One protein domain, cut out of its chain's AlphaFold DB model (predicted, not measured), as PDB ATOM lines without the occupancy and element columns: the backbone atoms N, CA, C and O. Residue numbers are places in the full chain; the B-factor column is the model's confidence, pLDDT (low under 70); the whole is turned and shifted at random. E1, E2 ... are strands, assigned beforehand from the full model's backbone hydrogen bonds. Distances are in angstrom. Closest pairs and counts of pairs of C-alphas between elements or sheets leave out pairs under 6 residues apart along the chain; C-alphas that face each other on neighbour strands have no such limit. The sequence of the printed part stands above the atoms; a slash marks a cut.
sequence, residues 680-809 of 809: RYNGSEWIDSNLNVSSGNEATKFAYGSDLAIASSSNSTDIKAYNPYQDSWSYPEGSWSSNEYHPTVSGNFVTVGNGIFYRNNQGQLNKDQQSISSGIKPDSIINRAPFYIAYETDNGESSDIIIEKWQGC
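What this domain is: This is residues 680 to 809 of the 809 residues of an uncharacterized protein of Cyanothece sp. UBA12306 (UniProt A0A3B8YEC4). Three small antiparallel sheets stand face to face in turn, like three blades of a fan, with their first strands E2, E6 and E10 closest together and their last strands E5, E9 and E12 spread apart. E1 lies at one end, by E5 of the first blade. The printed part has 130 residues with no named helix and twelve named strands, E1 to E12 in chain order; the orders are E2 E3 E4 E5, E6 E7 E8 E9 and E10 E11 E12. The class is all strand, though only 59 residues are in named strands. The whole is compact, with a radius of gyration of the C-alphas of 15.1 A and spans of 50 by 39 by 22 A.

How they stand to each other: E1, residues 686 to 690, pairs with no named strand; its residues 686 to 687 pair antiparallel with residues 680 to 681. E2, residues 701 to 705, E3, 708 to 713, E4, 716 to 723, and E5, 728 to 730, form a meander, each strand the antiparallel neighbour of the one before. In the hairpin E2 and E3, N 703 and O 710 are 3.0 A apart, within hydrogen-bond range; in the hairpin E3 and E4, N 711 and O 718 are 2.9 A apart. E4 is staggered: it pairs with E3 over residues 716 to 721 and with E5 over 721 to 723, where N 721 and O 730 are 2.9 A apart. The closest C-alphas of E1 and E5, those of Ser 689 and Trp 729, are 6.8 A apart. E6, residues 744 to 746, E7, 749 to 752, E8, 755 to 759, and E9, 765 to 771, form a second, strongly twisted meander; N 746 and O 749 are 2.9 A apart, N 750 and O 757 2.8 A, N 758 and O 766 2.8 A. The closest C-alphas of E2 and E6, those of Ala 703 and Thr 744, are 5.4 A apart. E10, residues 782 to 784, E11, 788 to 792, and E12, 798 to 802, form the third; N 782 and O 790, and N 789 and O 801, are each 2.8 A apart. The closest C-alphas of E6 and E10, those of Ser 746 and Asn 783, are 6.0 A apart. The three form a stack of sheets, face to face in turn, with best planes 17 and 29 degrees apart; E9 and E12 are apart.

Where its parts are: E1, 13.2 A long, begins at C-alpha 686 (-7.362, -47.265, 0.089). E4 measures 23.0 A, E3 17.1 A and E9 14.7 A. E12 ends at C-alpha 802 (-31.269, -48.679, -28.078).

The domain as a whole: The C-alphas of Ser 684 and Asn 795, the two farthest apart, are 50.8 A apart. The printed part has no cut, and the one long link is E5 to E6. Mean pLDDT of the printed part is 82.7; residues 695 to 697, 738, 786 and 801 to 809 are under 70.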
ATOM      1  N   ARG A 680     -11.179 -46.097  -2.731       95.94
ATOM      2  CA  ARG A 680     -10.628 -46.827  -3.875       95.94
ATOM      3  C   ARG A 680      -9.287 -47.461  -3.523       95.94
ATOM      4  O   ARG A 680      -8.349 -46.744  -3.204       95.94
ATOM      5  N   TYR A 681      -9.186 -48.786  -3.598       94.50
ATOM      6  CA  TYR A 681      -7.928 -49.499  -3.354       94.50
ATOM      7  C   TYR A 681      -6.959 -49.380  -4.532       94.50
ATOM      8  O   TYR A 681      -7.335 -49.788  -5.620       94.50
ATOM      9  N   ASN A 682      -5.733 -48.886  -4.355       94.00
ATOM     10  CA  ASN A 682      -4.768 -48.646  -5.447       94.00
ATOM     11  C   ASN A 682      -3.705 -49.751  -5.632       94.00
ATOM     12  O   ASN A 682      -2.711 -49.532  -6.328       94.00
ATOM     13  N   GLY A 683      -3.870 -50.908  -4.984       91.81
ATOM     14  CA  GLY A 683      -2.874 -51.987  -4.960       91.81
ATOM     15  C   GLY A 683      -2.023 -52.031  -3.688       91.81
ATOM     16  O   GLY A 683      -1.448 -53.079  -3.395       91.81
ATOM     17  N   SER A 684      -1.997 -50.956  -2.892       91.19
ATOM     18  CA  SER A 684      -1.325 -50.929  -1.582       91.19
ATOM     19  C   SER A 684      -2.169 -50.357  -0.448       91.19
ATOM     20  O   SER A 684      -2.055 -50.805   0.691       91.19
ATOM     21  N   GLU A 685      -2.992 -49.351  -0.732       92.31
ATOM     22  CA  GLU A 685      -3.810 -48.660   0.260       92.31
ATOM     23  C   GLU A 685      -5.147 -48.215  -0.340       92.31
ATOM     24  O   GLU A 685      -5.361 -48.278  -1.551       92.31
ATOM     25  N   TRP A 686      -6.073 -47.792   0.519       94.12
ATOM     26  CA  TRP A 686      -7.362 -47.265   0.089       94.12
ATOM     27  C   TRP A 686      -7.348 -45.743   0.119       94.12
ATOM     28  O   TRP A 686      -7.156 -45.141   1.173       94.12
ATOM     29  N   ILE A 687      -7.619 -45.138  -1.031       96.06
ATOM     30  CA  ILE A 687      -7.675 -43.693  -1.212       96.06
ATOM     31  C   ILE A 687      -9.112 -43.212  -1.009       96.06
ATOM     32  O   ILE A 687     -10.022 -43.595  -1.758       96.06
ATOM     33  N   ASP A 688      -9.321 -42.387   0.015       95.62
ATOM     34  CA  ASP A 688     -10.640 -41.893   0.391       95.62
ATOM     35  C   ASP A 688     -11.067 -40.631  -0.377       95.62
ATOM     36  O   ASP A 688     -10.265 -39.836  -0.872       95.62
ATOM     37  N   SER A 689     -12.381 -40.456  -0.502       96.56
ATOM     38  CA  SER A 689     -13.003 -39.210  -0.940       96.56
ATOM     39  C   SER A 689     -14.461 -39.157  -0.516       96.56
ATOM     40  O   SER A 689     -14.994 -40.103   0.057       96.56
ATOM     41  N   ASN A 690     -15.126 -38.042  -0.816       95.31
ATOM     42  CA  ASN A 690     -16.540 -37.858  -0.507       95.31
ATOM     43  C   ASN A 690     -17.291 -37.145  -1.635       95.31
ATOM     44  O   ASN A 690     -16.759 -36.186  -2.196       95.31
ATOM     45  N   LEU A 691     -18.513 -37.577  -1.927       93.69
ATOM     46  CA  LEU A 691     -19.509 -36.832  -2.689       93.69
ATOM     47  C   LEU A 691     -20.200 -35.803  -1.793       93.69
ATOM     48  O   LEU A 691     -20.396 -36.017  -0.594       93.69
ATOM     49  N   ASN A 692     -20.624 -34.707  -2.402       89.00
ATOM     50  CA  ASN A 692     -21.492 -33.724  -1.780       89.00
ATOM     51  C   ASN A 692     -22.920 -34.285  -1.691       89.00
ATOM     52  O   ASN A 692     -23.579 -34.503  -2.705       89.00
ATOM     53  N   VAL A 693     -23.396 -34.507  -0.468       84.75
ATOM     54  CA  VAL A 693     -24.764 -34.966  -0.179       84.75
ATOM     55  C   VAL A 693     -25.601 -33.766   0.258       84.75
ATOM     56  O   VAL A 693     -25.146 -32.958   1.070       84.75
ATOM     57  N   SER A 694     -26.817 -33.616  -0.275       74.12
ATOM     58  CA  SER A 694     -27.645 -32.442   0.014       74.12
ATOM     59  C   SER A 694     -28.060 -32.399   1.486       74.12
ATOM     60  O   SER A 694     -28.719 -33.309   1.982       74.12
ATOM     61  N   SER A 695     -27.743 -31.307   2.185       62.03
ATOM     62  CA  SER A 695     -28.043 -31.118   3.614       62.03
ATOM     63  C   SER A 695     -29.477 -30.619   3.891       62.03
ATOM     64  O   SER A 695     -29.686 -29.843   4.823       62.03
ATOM     65  N   GLY A 696     -30.454 -30.977   3.047       61.59
ATOM     66  CA  GLY A 696     -31.817 -30.418   3.044       61.59
ATOM     67  C   GLY A 696     -32.941 -31.459   3.159       61.59
ATOM     68  O   GLY A 696     -32.713 -32.611   3.508       61.59
ATOM     69  N   ASN A 697     -34.174 -31.051   2.835       61.91
ATOM     70  CA  ASN A 697     -35.367 -31.921   2.844       61.91
ATOM     71  C   ASN A 697     -35.452 -32.889   1.646       61.91
ATOM     72  O   ASN A 697     -36.451 -33.599   1.511       61.91
ATOM     73  N   GLU A 698     -34.452 -32.907   0.773       71.94
ATOM     74  CA  GLU A 698     -34.462 -33.656  -0.482       71.94
ATOM     75  C   GLU A 698     -33.611 -34.918  -0.351       71.94
ATOM     76  O   GLU A 698     -32.530 -34.889   0.237       71.94
ATOM     77  N   ALA A 699     -34.125 -36.031  -0.874       78.94
ATOM     78  CA  ALA A 699     -33.394 -37.291  -0.910       78.94
ATOM     79  C   ALA A 699     -32.282 -37.214  -1.965       78.94
ATOM     80  O   ALA A 699     -32.505 -36.711  -3.069       78.94
ATOM     81  N   THR A 700     -31.092 -37.710  -1.628       87.81
ATOM     82  CA  THR A 700     -29.976 -37.814  -2.580       87.81
ATOM     83  C   THR A 700     -29.961 -39.222  -3.156       87.81
ATOM     84  O   THR A 700     -29.909 -40.203  -2.423       87.81
ATOM     85  N   LYS A 701     -29.984 -39.327  -4.481       89.44
ATOM     86  CA  LYS A 701     -29.866 -40.590  -5.210       89.44
ATOM     87  C   LYS A 701     -28.407 -40.825  -5.584       89.44
ATOM     88  O   LYS A 701     -27.716 -39.887  -5.983       89.44
ATOM     89  N   PHE A 702     -27.951 -42.069  -5.481       91.75
ATOM     90  CA  PHE A 702     -26.555 -42.432  -5.712       91.75
ATOM     91  C   PHE A 702     -26.408 -43.456  -6.829       91.75
ATOM     92  O   PHE A 702     -27.221 -44.370  -6.939       91.75
ATOM     93  N   ALA A 703     -25.328 -43.340  -7.597       93.44
ATOM     94  CA  ALA A 703     -24.877 -44.379  -8.511       93.44
ATOM     95  C   ALA A 703     -23.362 -44.547  -8.408       93.44
ATOM     96  O   ALA A 703     -22.619 -43.565  -8.360       93.44
ATOM     97  N   TYR A 704     -22.903 -45.795  -8.400       93.19
ATOM     98  CA  TYR A 704     -21.490 -46.140  -8.274       93.19
ATOM     99  C   TYR A 704     -21.093 -47.089  -9.402       93.19
ATOM    100  O   TYR A 704     -21.814 -48.039  -9.705       93.19
ATOM    101  N   GLY A 705     -19.936 -46.851 -10.007       88.94
ATOM    102  CA  GLY A 705     -19.329 -47.738 -10.996       88.94
ATOM    103  C   GLY A 705     -17.822 -47.828 -10.802       88.94
ATOM    104  O   GLY A 705     -17.272 -47.245  -9.870       88.94
ATOM    105  N   SER A 706     -17.134 -48.545 -11.692       83.38
ATOM    106  CA  SER A 706     -15.674 -48.654 -11.619       83.38
ATOM    107  C   SER A 706     -15.047 -47.268 -11.766       83.38
ATOM    108  O   SER A 706     -15.160 -46.637 -12.821       83.38
ATOM    109  N   ASP A 707     -14.410 -46.780 -10.705       90.81
ATOM    110  CA  ASP A 707     -13.772 -45.463 -10.652       90.81
ATOM    111  C   ASP A 707     -14.731 -44.290 -10.938       90.81
ATOM    112  O   ASP A 707     -14.297 -43.238 -11.405       90.81
ATOM    113  N   LEU A 708     -16.042 -44.457 -10.699       92.75
ATOM    114  CA  LEU A 708     -17.049 -43.387 -10.778       92.75
ATOM    115  C   LEU A 708     -18.002 -43.426  -9.592       92.75
ATOM    116  O   LEU A 708     -18.482 -44.492  -9.211       92.75
ATOM    117  N   ALA A 709     -18.386 -42.254  -9.111       95.00
ATOM    118  CA  ALA A 709     -19.472 -42.110  -8.161       95.00
ATOM    119  C   ALA A 709     -20.280 -40.843  -8.458       95.00
ATOM    120  O   ALA A 709     -19.717 -39.817  -8.843       95.00
ATOM    121  N   ILE A 710     -21.598 -40.930  -8.289       93.88
ATOM    122  CA  ILE A 710     -22.553 -39.860  -8.575       93.88
ATOM    123  C   ILE A 710     -23.499 -39.730  -7.388       93.88
ATOM    124  O   ILE A 710     -24.056 -40.729  -6.934       93.88
ATOM    125  N   ALA A 711     -23.705 -38.501  -6.927       92.19
ATOM    126  CA  ALA A 711     -24.781 -38.105  -6.030       92.19
ATOM    127  C   ALA A 711     -25.644 -37.072  -6.754       92.19
ATOM    128  O   ALA A 711     -25.120 -36.091  -7.274       92.19
ATOM    129  N   SER A 712     -26.955 -37.279  -6.808       89.50
ATOM    130  CA  SER A 712     -27.873 -36.360  -7.479       89.50
ATOM    131  C   SER A 712     -29.139 -36.132  -6.658       89.50
ATOM    132  O   SER A 712     -29.712 -37.065  -6.095       89.50
ATOM    133  N   SER A 713     -29.562 -34.877  -6.582       85.06
ATOM    134  CA  SER A 713     -30.818 -34.406  -6.002       85.06
ATOM    135  C   SER A 713     -31.489 -33.425  -6.970       85.06
ATOM    136  O   SER A 713     -30.883 -33.014  -7.961       85.06
ATOM    137  N   SER A 714     -32.715 -32.985  -6.669       79.25
ATOM    138  CA  SER A 714     -33.465 -31.993  -7.469       79.25
ATOM    139  C   SER A 714     -32.717 -30.675  -7.709       79.25
ATOM    140  O   SER A 714     -33.043 -29.937  -8.638       79.25
ATOM    141  N   ASN A 715     -31.727 -30.349  -6.873       78.81
ATOM    142  CA  ASN A 715     -31.037 -29.059  -6.912       78.81
ATOM    143  C   ASN A 715     -29.519 -29.162  -7.112       78.81
ATOM    144  O   ASN A 715     -28.867 -28.136  -7.313       78.81
ATOM    145  N   SER A 716     -28.931 -30.358  -7.045       84.94
ATOM    146  CA  SER A 716     -27.479 -30.522  -7.168       84.94
ATOM    147  C   SER A 716     -27.095 -31.899  -7.684       84.94
ATOM    148  O   SER A 716     -27.677 -32.897  -7.273       84.94
ATOM    149  N   THR A 717     -26.048 -31.945  -8.505       89.19
ATOM    150  CA  THR A 717     -25.386 -33.188  -8.898       89.19
ATOM    151  C   THR A 717     -23.891 -33.060  -8.636       89.19
ATOM    152  O   THR A 717     -23.269 -32.093  -9.075       89.19
ATOM    153  N   ASP A 718     -23.329 -34.035  -7.928       91.38
ATOM    154  CA  ASP A 718     -21.904 -34.175  -7.654       91.38
ATOM    155  C   ASP A 718     -21.390 -35.471  -8.279       91.38
ATOM    156  O   ASP A 718     -21.980 -36.538  -8.096       91.38
ATOM    157  N   ILE A 719     -20.297 -35.382  -9.035       93.19
ATOM    158  CA  ILE A 719     -19.694 -36.525  -9.724       93.19
ATOM    159  C   ILE A 719     -18.212 -36.558  -9.394       93.19
ATOM    160  O   ILE A 719     -17.513 -35.562  -9.567       93.19
ATOM    161  N   LYS A 720     -17.722 -37.723  -8.974       94.31
ATOM    162  CA  LYS A 720     -16.295 -37.976  -8.772       94.31
ATOM    163  C   LYS A 720     -15.823 -39.147  -9.609       94.31
ATOM    164  O   LYS A 720     -16.481 -40.184  -9.658       94.31
ATOM    165  N   ALA A 721     -14.663 -38.980 -10.232       93.62
ATOM    166  CA  ALA A 721     -13.950 -40.038 -10.929       93.62
ATOM    167  C   ALA A 721     -12.578 -40.248 -10.293       93.62
ATOM    168  O   ALA A 721     -11.920 -39.286  -9.895       93.62
ATOM    169  N   TYR A 722     -12.149 -41.500 -10.182       94.19
ATOM    170  CA  TYR A 722     -10.788 -41.808  -9.756       94.19
ATOM    171  C   TYR A 722      -9.862 -41.817 -10.972       94.19
ATOM    172  O   TYR A 722     -10.202 -42.406 -11.997       94.19
ATOM    173  N   ASN A 723      -8.695 -41.180 -10.864       93.12
ATOM    174  CA  ASN A 723      -7.671 -41.180 -11.903       93.12
ATOM    175  C   ASN A 723      -6.458 -42.025 -11.468       93.12
ATOM    176  O   ASN A 723      -5.616 -41.524 -10.721       93.12
ATOM    177  N   PRO A 724      -6.299 -43.265 -11.976       94.19
ATOM    178  CA  PRO A 724      -5.174 -44.137 -11.622       94.19
ATOM    179  C   PRO A 724      -3.785 -43.609 -12.013       94.19
ATOM    180  O   PRO A 724      -2.783 -44.048 -11.450       94.19
ATOM    181  N   TYR A 725      -3.703 -42.666 -12.957       93.88
ATOM    182  CA  TYR A 725      -2.439 -42.033 -13.348       93.88
ATOM    183  C   TYR A 725      -1.953 -40.989 -12.342       93.88
ATOM    184  O   TYR A 725      -0.757 -40.732 -12.249       93.88
ATOM    185  N   GLN A 726      -2.884 -40.373 -11.613       92.19
ATOM    186  CA  GLN A 726      -2.610 -39.340 -10.610       92.19
ATOM    187  C   GLN A 726      -2.859 -39.834  -9.182       92.19
ATOM    188  O   GLN A 726      -2.725 -39.049  -8.247       92.19
ATOM    189  N   ASP A 727      -3.280 -41.092  -9.038       93.56
ATOM    190  CA  ASP A 727      -3.645 -41.750  -7.782       93.56
ATOM    191  C   ASP A 727      -4.574 -40.898  -6.898       93.56
ATOM    192  O   ASP A 727      -4.365 -40.715  -5.701       93.56
ATOM    193  N   SER A 728      -5.579 -40.274  -7.521       94.88
ATOM    194  CA  SER A 728      -6.445 -39.307  -6.845       94.88
ATOM    195  C   SER A 728      -7.836 -39.207  -7.459       94.88
ATOM    196  O   SER A 728      -8.069 -39.515  -8.629       94.88
ATOM    197  N   TRP A 729      -8.779 -38.751  -6.635       95.50
ATOM    198  CA  TRP A 729     -10.139 -38.425  -7.043       95.50
ATOM    199  C   TRP A 729     -10.219 -37.017  -7.635       95.50
ATOM    200  O   TRP A 729      -9.714 -36.060  -7.044       95.50
ATOM    201  N   SER A 730     -10.924 -36.873  -8.753       93.31
ATOM    202  CA  SER A 730     -11.150 -35.598  -9.432       93.31
ATOM    203  C   SER A 730     -12.616 -35.414  -9.830       93.31
ATOM    204  O   SER A 730     -13.419 -36.351  -9.823       93.31
ATOM    205  N   TYR A 731     -12.967 -34.169 -10.149       91.06
ATOM    206  CA  TYR A 731     -14.262 -33.819 -10.721       91.06
ATOM    207  C   TYR A 731     -14.168 -33.910 -12.244       91.06
ATOM    208  O   TYR A 731     -13.342 -33.203 -12.826       91.06
ATOM    209  N   PRO A 732     -14.987 -34.747 -12.903       88.19
ATOM    210  CA  PRO A 732     -15.082 -34.723 -14.354       88.19
ATOM    211  C   PRO A 732     -15.568 -33.353 -14.838       88.19
ATOM    212  O   PRO A 732     -16.443 -32.741 -14.222       88.19
ATOM    213  N   GLU A 733     -15.019 -32.876 -15.951       81.62
ATOM    214  CA  GLU A 733     -15.508 -31.663 -16.607       81.62
ATOM    215  C   GLU A 733     -16.877 -31.931 -17.253       81.62
ATOM    216  O   GLU A 733     -17.072 -32.961 -17.897       81.62
ATOM    217  N   GLY A 734     -17.840 -31.022 -17.083       74.06
ATOM    218  CA  GLY A 734     -19.161 -31.153 -17.698       74.06
ATOM    219  C   GLY A 734     -20.236 -30.265 -17.072       74.06
ATOM    220  O   GLY A 734     -20.082 -29.750 -15.965       74.06
ATOM    221  N   SER A 735     -21.343 -30.095 -17.800       74.31
ATOM    222  CA  SER A 735     -22.566 -29.448 -17.310       74.31
ATOM    223  C   SER A 735     -23.607 -30.516 -16.994       74.31
ATOM    224  O   SER A 735     -24.124 -31.175 -17.899       74.31
ATOM    225  N   TRP A 736     -23.926 -30.673 -15.712       81.44
ATOM    226  CA  TRP A 736     -24.807 -31.727 -15.213       81.44
ATOM    227  C   TRP A 736     -26.227 -31.199 -15.013       81.44
ATOM    228  O   TRP A 736     -26.426 -30.127 -14.442       81.44
ATOM    229  N   SER A 737     -27.229 -31.949 -15.474       72.75
ATOM    230  CA  SER A 737     -28.625 -31.671 -15.123       72.75
ATOM    231  C   SER A 737     -28.869 -32.035 -13.652       72.75
ATOM    232  O   SER A 737     -28.324 -33.024 -13.160       72.75
ATOM    233  N   SER A 738     -29.695 -31.246 -12.961       67.50
ATOM    234  CA  SER A 738     -30.155 -31.505 -11.589       67.50
ATOM    235  C   SER A 738     -31.583 -32.067 -11.544       67.50
ATOM    236  O   SER A 738     -32.294 -31.875 -10.567       67.50
ATOM    237  N   ASN A 739     -32.061 -32.706 -12.616       70.88
ATOM    238  CA  ASN A 739     -33.396 -33.312 -12.596       70.88
ATOM    239  C   ASN A 739     -33.455 -34.455 -11.567       70.88
ATOM    240  O   ASN A 739     -32.477 -35.174 -11.389       70.88
ATOM    241  N   GLU A 740     -34.630 -34.693 -10.975       70.81
ATOM    242  CA  GLU A 740     -34.878 -35.708  -9.927       70.81
ATOM    243  C   GLU A 740     -34.681 -37.178 -10.359       70.81
ATOM    244  O   GLU A 740     -35.038 -38.104  -9.625       70.81
ATOM    245  N   TYR A 741     -34.159 -37.433 -11.556       83.88
ATOM    246  CA  TYR A 741     -34.026 -38.780 -12.098       83.88
ATOM    247  C   TYR A 741     -32.888 -39.541 -11.413       83.88
ATOM    248  O   TYR A 741     -31.835 -38.976 -11.117       83.88
ATOM    249  N   HIS A 742     -33.097 -40.833 -11.164       87.50
ATOM    250  CA  HIS A 742     -32.080 -41.690 -10.569       87.50
ATOM    251  C   HIS A 742     -30.859 -41.780 -11.503       87.50
ATOM    252  O   HIS A 742     -31.015 -42.173 -12.665       87.50
ATOM    253  N   PRO A 743     -29.651 -41.397 -11.045       92.06
ATOM    254  CA  PRO A 743     -28.459 -41.542 -11.862       92.06
ATOM    255  C   PRO A 743     -28.149 -43.026 -12.057       92.06
ATOM    256  O   PRO A 743     -28.471 -43.854 -11.210       92.06
ATOM    257  N   THR A 744     -27.495 -43.384 -13.158       92.38
ATOM    258  CA  THR A 744     -27.083 -44.775 -13.398       92.38
ATOM    259  C   THR A 744     -25.670 -44.834 -13.956       92.38
ATOM    260  O   THR A 744     -25.227 -43.906 -14.632       92.38
ATOM    261  N   VAL A 745     -24.972 -45.942 -13.705       90.25
ATOM    262  CA  VAL A 745     -23.659 -46.240 -14.290       90.25
ATOM    263  C   VAL A 745     -23.669 -47.682 -14.797       90.25
ATOM    264  O   VAL A 745     -23.947 -48.600 -14.029       90.25
ATOM    265  N   SER A 746     -23.360 -47.884 -16.080       86.69
ATOM    266  CA  SER A 746     -23.177 -49.205 -16.696       86.69
ATOM    267  C   SER A 746     -21.994 -49.158 -17.658       86.69
ATOM    268  O   SER A 746     -22.051 -48.517 -18.710       86.69
ATOM    269  N   GLY A 747     -20.898 -49.825 -17.291       81.06
ATOM    270  CA  GLY A 747     -19.655 -49.781 -18.058       81.06
ATOM    271  C   GLY A 747     -19.152 -48.345 -18.233       81.06
ATOM    272  O   GLY A 747     -18.938 -47.632 -17.254       81.06
ATOM    273  N   ASN A 748     -18.983 -47.923 -19.487       82.00
ATOM    274  CA  ASN A 748     -18.542 -46.571 -19.831       82.00
ATOM    275  C   ASN A 748     -19.680 -45.554 -19.930       82.00
ATOM    276  O   ASN A 748     -19.386 -44.379 -20.119       82.00
ATOM    277  N   PHE A 749     -20.943 -45.967 -19.802       87.44
ATOM    278  CA  PHE A 749     -22.100 -45.098 -19.989       87.44
ATOM    279  C   PHE A 749     -22.765 -44.736 -18.670       87.44
ATOM    280  O   PHE A 749     -22.888 -45.545 -17.746       87.44
ATOM    281  N   VAL A 750     -23.243 -43.502 -18.612       90.88
ATOM    282  CA  VAL A 750     -23.764 -42.869 -17.409       90.88
ATOM    283  C   VAL A 750     -25.020 -42.085 -17.764       90.88
ATOM    284  O   VAL A 750     -25.043 -41.389 -18.778       90.88
ATOM    285  N   THR A 751     -26.049 -42.144 -16.920       91.00
ATOM    286  CA  THR A 751     -27.203 -41.239 -17.030       91.00
ATOM    287  C   THR A 751     -27.228 -40.280 -15.851       91.00
ATOM    288  O   THR A 751     -27.128 -40.706 -14.700       91.00
ATOM    289  N   VAL A 752     -27.371 -38.983 -16.132       89.81
ATOM    290  CA  VAL A 752     -27.498 -37.925 -15.115       89.81
ATOM    291  C   VAL A 752     -28.594 -36.959 -15.536       89.81
ATOM    292  O   VAL A 752     -28.491 -36.297 -16.574       89.81
ATOM    293  N   GLY A 753     -29.658 -36.876 -14.735       86.69
ATOM    294  CA  GLY A 753     -30.891 -36.230 -15.166       86.69
ATOM    295  C   GLY A 753     -31.365 -36.850 -16.481       86.69
ATOM    296  O   GLY A 753     -31.420 -38.070 -16.612       86.69
ATOM    297  N   ASN A 754     -31.673 -36.022 -17.480       85.19
ATOM    298  CA  ASN A 754     -32.036 -36.503 -18.816       85.19
ATOM    299  C   ASN A 754     -30.837 -36.716 -19.760       85.19
ATOM    300  O   ASN A 754     -31.030 -37.103 -20.910       85.19
ATOM    301  N   GLY A 755     -29.613 -36.423 -19.319       88.31
ATOM    302  CA  GLY A 755     -28.415 -36.570 -20.138       88.31
ATOM    303  C   GLY A 755     -27.885 -38.000 -20.126       88.31
ATOM    304  O   GLY A 755     -27.831 -38.634 -19.071       88.31
ATOM    305  N   ILE A 756     -27.451 -38.467 -21.293       89.31
ATOM    306  CA  ILE A 756     -26.647 -39.679 -21.458       89.31
ATOM    307  C   ILE A 756     -25.200 -39.228 -21.674       89.31
ATOM    308  O   ILE A 756     -24.950 -38.257 -22.386       89.31
ATOM    309  N   PHE A 757     -24.254 -39.891 -21.021       89.25
ATOM    310  CA  PHE A 757     -22.827 -39.602 -21.113       89.25
ATOM    311  C   PHE A 757     -22.047 -40.898 -21.315       89.25
ATOM    312  O   PHE A 757     -22.473 -41.950 -20.837       89.25
ATOM    313  N   TYR A 758     -20.889 -40.820 -21.963       86.69
ATOM    314  CA  TYR A 758     -19.969 -41.939 -22.128       86.69
ATOM    315  C   TYR A 758     -18.522 -41.526 -21.836       86.69
ATOM    316  O   TYR A 758     -18.134 -40.378 -22.050       86.69
ATOM    317  N   ARG A 759     -17.707 -42.460 -21.341       84.00
ATOM    318  CA  ARG A 759     -16.261 -42.267 -21.169       84.00
ATOM    319  C   ARG A 759     -15.530 -42.515 -22.485       84.00
ATOM    320  O   ARG A 759     -15.661 -43.597 -23.052       84.00
ATOM    321  N   ASN A 760     -14.747 -41.543 -22.951       84.75
ATOM    322  CA  ASN A 760     -13.849 -41.741 -24.094       84.75
ATOM    323  C   ASN A 760     -12.591 -42.539 -23.707       84.75
ATOM    324  O   ASN A 760     -12.399 -42.928 -22.553       84.75
ATOM    325  N   ASN A 761     -11.698 -42.742 -24.676       84.06
ATOM    326  CA  ASN A 761     -10.440 -43.452 -24.476       84.06
ATOM    327  C   ASN A 761      -9.485 -42.777 -23.469       84.06
ATOM    328  O   ASN A 761      -8.575 -43.437 -22.994       84.06
ATOM    329  N   GLN A 762      -9.692 -41.510 -23.099       85.75
ATOM    330  CA  GLN A 762      -8.928 -40.801 -22.062       85.75
ATOM    331  C   GLN A 762      -9.624 -40.814 -20.688       85.75
ATOM    332  O   GLN A 762      -9.122 -40.234 -19.727       85.75
ATOM    333  N   GLY A 763     -10.793 -41.456 -20.577       81.56
ATOM    334  CA  GLY A 763     -11.597 -41.499 -19.354       81.56
ATOM    335  C   GLY A 763     -12.442 -40.245 -19.097       81.56
ATOM    336  O   GLY A 763     -13.056 -40.140 -18.034       81.56
ATOM    337  N   GLN A 764     -12.511 -39.307 -20.045       86.00
ATOM    338  CA  GLN A 764     -13.343 -38.106 -19.940       86.00
ATOM    339  C   GLN A 764     -14.807 -38.440 -20.239       86.00
ATOM    340  O   GLN A 764     -15.095 -39.177 -21.184       86.00
ATOM    341  N   LEU A 765     -15.730 -37.882 -19.450       87.69
ATOM    342  CA  LEU A 765     -17.169 -38.036 -19.662       87.69
ATOM    343  C   LEU A 765     -17.663 -37.046 -20.719       87.69
ATOM    344  O   LEU A 765     -17.763 -35.850 -20.458       87.69
ATOM    345  N   ASN A 766     -18.030 -37.562 -21.885       87.31
ATOM    346  CA  ASN A 766     -18.631 -36.790 -22.964       87.31
ATOM    347  C   ASN A 766     -20.138 -37.000 -22.984       87.31
ATOM    348  O   ASN A 766     -20.623 -38.109 -22.769       87.31
ATOM    349  N   LYS A 767     -20.888 -35.928 -23.242       86.62
ATOM    350  CA  LYS A 767     -22.341 -36.006 -23.390       86.62
ATOM    351  C   LYS A 767     -22.689 -36.610 -24.751       86.62
ATOM    352  O   LYS A 767     -22.160 -36.163 -25.766       86.62
ATOM    353  N   ASP A 768     -23.588 -37.583 -24.756       82.44
ATOM    354  CA  ASP A 768     -24.176 -38.134 -25.974       82.44
ATOM    355  C   ASP A 768     -25.130 -37.111 -26.621       82.44
ATOM    356  O   ASP A 768     -25.707 -36.251 -25.940       82.44
ATOM    357  N   GLN A 769     -25.292 -37.174 -27.945       78.25
ATOM    358  CA  GLN A 769     -26.252 -36.320 -28.648       78.25
ATOM    359  C   GLN A 769     -27.698 -36.673 -28.266       78.25
ATOM    360  O   GLN A 769     -28.565 -35.793 -28.225       78.25
ATOM    361  N   GLN A 770     -27.956 -37.942 -27.948       79.75
ATOM    362  CA  GLN A 770     -29.233 -38.411 -27.442       79.75
ATOM    363  C   GLN A 770     -29.437 -37.994 -25.989       79.75
ATOM    364  O   GLN A 770     -28.523 -37.740 -25.201       79.75
ATOM    365  N   SER A 771     -30.697 -37.881 -25.608       82.69
ATOM    366  CA  SER A 771     -31.090 -37.590 -24.238       82.69
ATOM    367  C   SER A 771     -32.392 -38.308 -23.950       82.69
ATOM    368  O   SER A 771     -33.212 -38.534 -24.840       82.69
ATOM    369  N   ILE A 772     -32.577 -38.659 -22.688       85.31
ATOM    370  CA  ILE A 772     -33.811 -39.261 -22.215       85.31
ATOM    371  C   ILE A 772     -34.928 -38.222 -22.370       85.31
ATOM    372  O   ILE A 772     -34.731 -37.028 -22.114       85.31
ATOM    373  N   SER A 773     -36.099 -38.660 -22.829       82.06
ATOM    374  CA  SER A 773     -37.240 -37.763 -23.008       82.06
ATOM    375  C   SER A 773     -37.698 -37.158 -21.669       82.06
ATOM    376  O   SER A 773     -37.427 -37.672 -20.583       82.06
ATOM    377  N   SER A 774     -38.353 -35.998 -21.724       80.38
ATOM    378  CA  SER A 774     -38.994 -35.394 -20.548       80.38
ATOM    379  C   SER A 774     -40.300 -36.117 -20.200       80.38
ATOM    380  O   SER A 774     -40.989 -36.561 -21.113       80.38
ATOM    381  N   GLY A 775     -40.695 -36.121 -18.922       80.62
ATOM    382  CA  GLY A 775     -41.963 -36.728 -18.480       80.62
ATOM    383  C   GLY A 775     -41.866 -38.242 -18.294       80.62
ATOM    384  O   GLY A 775     -42.699 -39.001 -18.793       80.62
ATOM    385  N   ILE A 776     -40.792 -38.675 -17.633       85.94
ATOM    386  CA  ILE A 776     -40.562 -40.070 -17.262       85.94
ATOM    387  C   ILE A 776     -40.692 -40.216 -15.755       85.94
ATOM    388  O   ILE A 776     -40.374 -39.292 -14.997       85.94
ATOM    389  N   LYS A 777     -41.024 -41.426 -15.316       84.94
ATOM    390  CA  LYS A 777     -40.980 -41.759 -13.898       84.94
ATOM    391  C   LYS A 777     -39.531 -41.678 -13.399       84.94
ATOM    392  O   LYS A 777     -38.683 -42.395 -13.943       84.94
ATOM    393  N   PRO A 778     -39.228 -40.882 -12.353       79.56
ATOM    394  CA  PRO A 778     -37.852 -40.594 -11.932       79.56
ATOM    395  C   PRO A 778     -36.976 -41.807 -11.594       79.56
ATOM    396  O   PRO A 778     -35.757 -41.718 -11.711       79.56
ATOM    397  N   ASP A 779     -37.576 -42.928 -11.190       82.75
ATOM    398  CA  ASP A 779     -36.871 -44.150 -10.771       82.75
ATOM    399  C   ASP A 779     -37.004 -45.303 -11.781       82.75
ATOM    400  O   ASP A 779     -36.741 -46.456 -11.455       82.75
ATOM    401  N   SER A 780     -37.442 -45.010 -13.010       86.50
ATOM    402  CA  SER A 780     -37.675 -46.030 -14.045       86.50
ATOM    403  C   SER A 780     -36.483 -46.293 -14.967       86.50
ATOM    404  O   SER A 780     -36.545 -47.220 -15.772       86.50
ATOM    405  N   ILE A 781     -35.413 -45.494 -14.880       88.75
ATOM    406  CA  ILE A 781     -34.257 -45.626 -15.774       88.75
ATOM    407  C   ILE A 781     -33.505 -46.921 -15.458       88.75
ATOM    408  O   ILE A 781     -32.982 -47.112 -14.361       88.75
ATOM    409  N   ILE A 782     -33.389 -47.782 -16.465       87.25
ATOM    410  CA  ILE A 782     -32.580 -48.995 -16.450       87.25
ATOM    411  C   ILE A 782     -31.482 -48.828 -17.492       87.25
ATOM    412  O   ILE A 782     -31.743 -48.788 -18.693       87.25
ATOM    413  N   ASN A 783     -30.238 -48.773 -17.033       87.25
ATOM    414  CA  ASN A 783     -29.077 -48.668 -17.903       87.25
ATOM    415  C   ASN A 783     -28.418 -50.041 -18.083       87.25
ATOM    416  O   ASN A 783     -27.864 -50.606 -17.141       87.25
ATOM    417  N   ARG A 784     -28.506 -50.578 -19.304       81.44
ATOM    418  CA  ARG A 784     -27.845 -51.810 -19.764       81.44
ATOM    419  C   ARG A 784     -26.882 -51.502 -20.912       81.44
ATOM    420  O   ARG A 784     -26.685 -52.318 -21.810       81.44
ATOM    421  N   ALA A 785     -26.302 -50.308 -20.917       72.88
ATOM    422  CA  ALA A 785     -25.326 -49.908 -21.913       72.88
ATOM    423  C   ALA A 785     -24.115 -50.871 -21.955       72.88
ATOM    424  O   ALA A 785     -23.746 -51.421 -20.909       72.88
ATOM    425  N   PRO A 786     -23.490 -51.067 -23.133       63.00
ATOM    426  CA  PRO A 786     -23.731 -50.348 -24.391       63.00
ATOM    427  C   PRO A 786     -24.931 -50.869 -25.200       63.00
ATOM    428  O   PRO A 786     -25.092 -50.473 -26.343       63.00
ATOM    429  N   PHE A 787     -25.756 -51.770 -24.660       70.38
ATOM    430  CA  PHE A 787     -26.865 -52.347 -25.420       70.38
ATOM    431  C   PHE A 787     -28.063 -51.393 -25.498       70.38
ATOM    432  O   PHE A 787     -28.499 -51.028 -26.586       70.38
ATOM    433  N   TYR A 788     -28.601 -50.974 -24.351       78.94
ATOM    434  CA  TYR A 788     -29.756 -50.076 -24.308       78.94
ATOM    435  C   TYR A 788     -29.891 -49.346 -22.967       78.94
ATOM    436  O   TYR A 788     -29.359 -49.778 -21.940       78.94
ATOM    437  N   ILE A 789     -30.654 -48.256 -22.980       85.62
ATOM    438  CA  ILE A 789     -31.197 -47.582 -21.798       85.62
ATOM    439  C   ILE A 789     -32.719 -47.594 -21.927       85.62
ATOM    440  O   ILE A 789     -33.258 -47.067 -22.892       85.62
ATOM    441  N   ALA A 790     -33.419 -48.176 -20.958       87.06
ATOM    442  CA  ALA A 790     -34.881 -48.214 -20.927       87.06
ATOM    443  C   ALA A 790     -35.438 -47.320 -19.817       87.06
ATOM    444  O   ALA A 790     -34.773 -47.099 -18.806       87.06
ATOM    445  N   TYR A 791     -36.650 -46.806 -20.006       87.19
ATOM    446  CA  TYR A 791     -37.365 -46.000 -19.021       87.19
ATOM    447  C   TYR A 791     -38.882 -46.074 -19.233       87.19
ATOM    448  O   TYR A 791     -39.375 -46.457 -20.294       87.19
ATOM    449  N   GLU A 792     -39.638 -45.691 -18.208       86.06
ATOM    450  CA  GLU A 792     -41.098 -45.639 -18.247       86.06
ATOM    451  C   GLU A 792     -41.563 -44.181 -18.260       86.06
ATOM    452  O   GLU A 792     -41.152 -43.368 -17.428       86.06
ATOM    453  N   THR A 793     -42.440 -43.841 -19.199       84.19
ATOM    454  CA  THR A 793     -43.076 -42.519 -19.257       84.19
ATOM    455  C   THR A 793     -44.101 -42.341 -18.130       84.19
ATOM    456  O   THR A 793     -44.613 -43.317 -17.571       84.19
ATOM    457  N   ASP A 794     -44.476 -41.099 -17.820       83.50
ATOM    458  CA  ASP A 794     -45.511 -40.801 -16.813       83.50
ATOM    459  C   ASP A 794     -46.876 -41.441 -17.139       83.50
ATOM    460  O   ASP A 794     -47.675 -41.710 -16.240       83.50
ATOM    461  N   ASN A 795     -47.126 -41.747 -18.417       83.56
ATOM    462  CA  ASN A 795     -48.343 -42.405 -18.895       83.56
ATOM    463  C   ASN A 795     -48.302 -43.941 -18.789       83.56
ATOM    464  O   ASN A 795     -49.288 -44.600 -19.118       83.56
ATOM    465  N   GLY A 796     -47.187 -44.518 -18.331       76.56
ATOM    466  CA  GLY A 796     -47.015 -45.963 -18.174       76.56
ATOM    467  C   GLY A 796     -46.576 -46.704 -19.438       76.56
ATOM    468  O   GLY A 796     -46.587 -47.933 -19.465       76.56
ATOM    469  N   GLU A 797     -46.192 -45.984 -20.493       79.88
ATOM    470  CA  GLU A 797     -45.584 -46.588 -21.679       79.88
ATOM    471  C   GLU A 797     -44.091 -46.807 -21.425       79.88
ATOM    472  O   GLU A 797     -43.391 -45.891 -20.985       79.88
ATOM    473  N   SER A 798     -43.610 -48.021 -21.698       77.12
ATOM    474  CA  SER A 798     -42.179 -48.333 -21.688       77.12
ATOM    475  C   SER A 798     -41.553 -47.869 -22.997       77.12
ATOM    476  O   SER A 798     -42.080 -48.161 -24.068       77.12
ATOM    477  N   SER A 799     -40.431 -47.164 -22.903       76.12
ATOM    478  CA  SER A 799     -39.600 -46.808 -24.046       76.12
ATOM    479  C   SER A 799     -38.182 -47.276 -23.783       76.12
ATOM    480  O   SER A 799     -37.676 -47.220 -22.662       76.12
ATOM    481  N   ASP A 800     -37.515 -47.689 -24.842       73.06
ATOM    482  CA  ASP A 800     -36.096 -47.961 -24.854       73.06
ATOM    483  C   ASP A 800     -35.398 -47.039 -25.849       73.06
ATOM    484  O   ASP A 800     -35.881 -46.737 -26.938       73.06
ATOM    485  N   ILE A 801     -34.250 -46.538 -25.424       69.25
ATOM    486  CA  ILE A 801     -33.228 -46.014 -26.304       69.25
ATOM    487  C   ILE A 801     -32.279 -47.183 -26.485       69.25
ATOM    488  O   ILE A 801     -31.483 -47.500 -25.595       69.25
ATOM    489  N   ILE A 802     -32.378 -47.851 -27.630       60.41
ATOM    490  CA  ILE A 802     -31.269 -48.679 -28.078       60.41
ATOM    491  C   ILE A 802     -30.105 -47.703 -28.182       60.41
ATOM    492  O   ILE A 802     -30.179 -46.734 -28.944       60.41
ATOM    493  N   ILE A 803     -29.050 -47.939 -27.400       58.03
ATOM    494  CA  ILE A 803     -27.773 -47.291 -27.674       58.03
ATOM    495  C   ILE A 803     -27.242 -48.042 -28.886       58.03
ATOM    496  O   ILE A 803     -26.316 -48.846 -28.828       58.03
ATOM    497  N   GLU A 804     -27.912 -47.831 -30.017       45.47
ATOM    498  CA  GLU A 804     -27.303 -48.022 -31.303       45.47
ATOM    499  C   GLU A 804     -25.993 -47.246 -31.167       45.47
ATOM    500  O   GLU A 804     -26.015 -46.098 -30.717       45.47
ATOM    501  N   LYS A 805     -24.857 -47.920 -31.384       49.62
ATOM    502  CA  LYS A 805     -23.484 -47.407 -31.213       49.62
ATOM    503  C   LYS A 805     -23.171 -46.250 -32.182       49.62
ATOM    504  O   LYS A 805     -22.174 -46.254 -32.892       49.62
ATOM    505  N   TRP A 806     -24.080 -45.292 -32.259       40.62
ATOM    506  CA  TRP A 806     -24.460 -44.568 -33.453       40.62
ATOM    507  C   TRP A 806     -24.365 -43.066 -33.287       40.62
ATOM    508  O   TRP A 806     -24.511 -42.402 -34.292       40.62
ATOM    509  N   GLN A 807     -24.144 -42.471 -32.113       33.19
ATOM    510  CA  GLN A 807     -24.179 -40.996 -32.022       33.19
ATOM    511  C   GLN A 807     -23.090 -40.384 -31.134       33.19
ATOM    512  O   GLN A 807     -23.239 -39.286 -30.604       33.19
ATOM    513  N   GLY A 808     -21.948 -41.069 -31.038       32.47
ATOM    514  CA  GLY A 808     -20.728 -40.560 -30.415       32.47
ATOM    515  C   GLY A 808     -19.759 -39.931 -31.419       32.47
ATOM    516  O   GLY A 808     -18.646 -40.427 -31.538       32.47
ATOM    517  N   CYS A 809     -20.209 -38.913 -32.163       34.44
ATOM    518  CA  CYS A 809     -19.437 -37.775 -32.696       34.44
ATOM    519  C   CYS A 809     -20.379 -36.846 -33.468       34.44
ATOM    520  O   CYS A 809     -20.849 -37.244 -34.557       34.44
TER     521      CYS A 809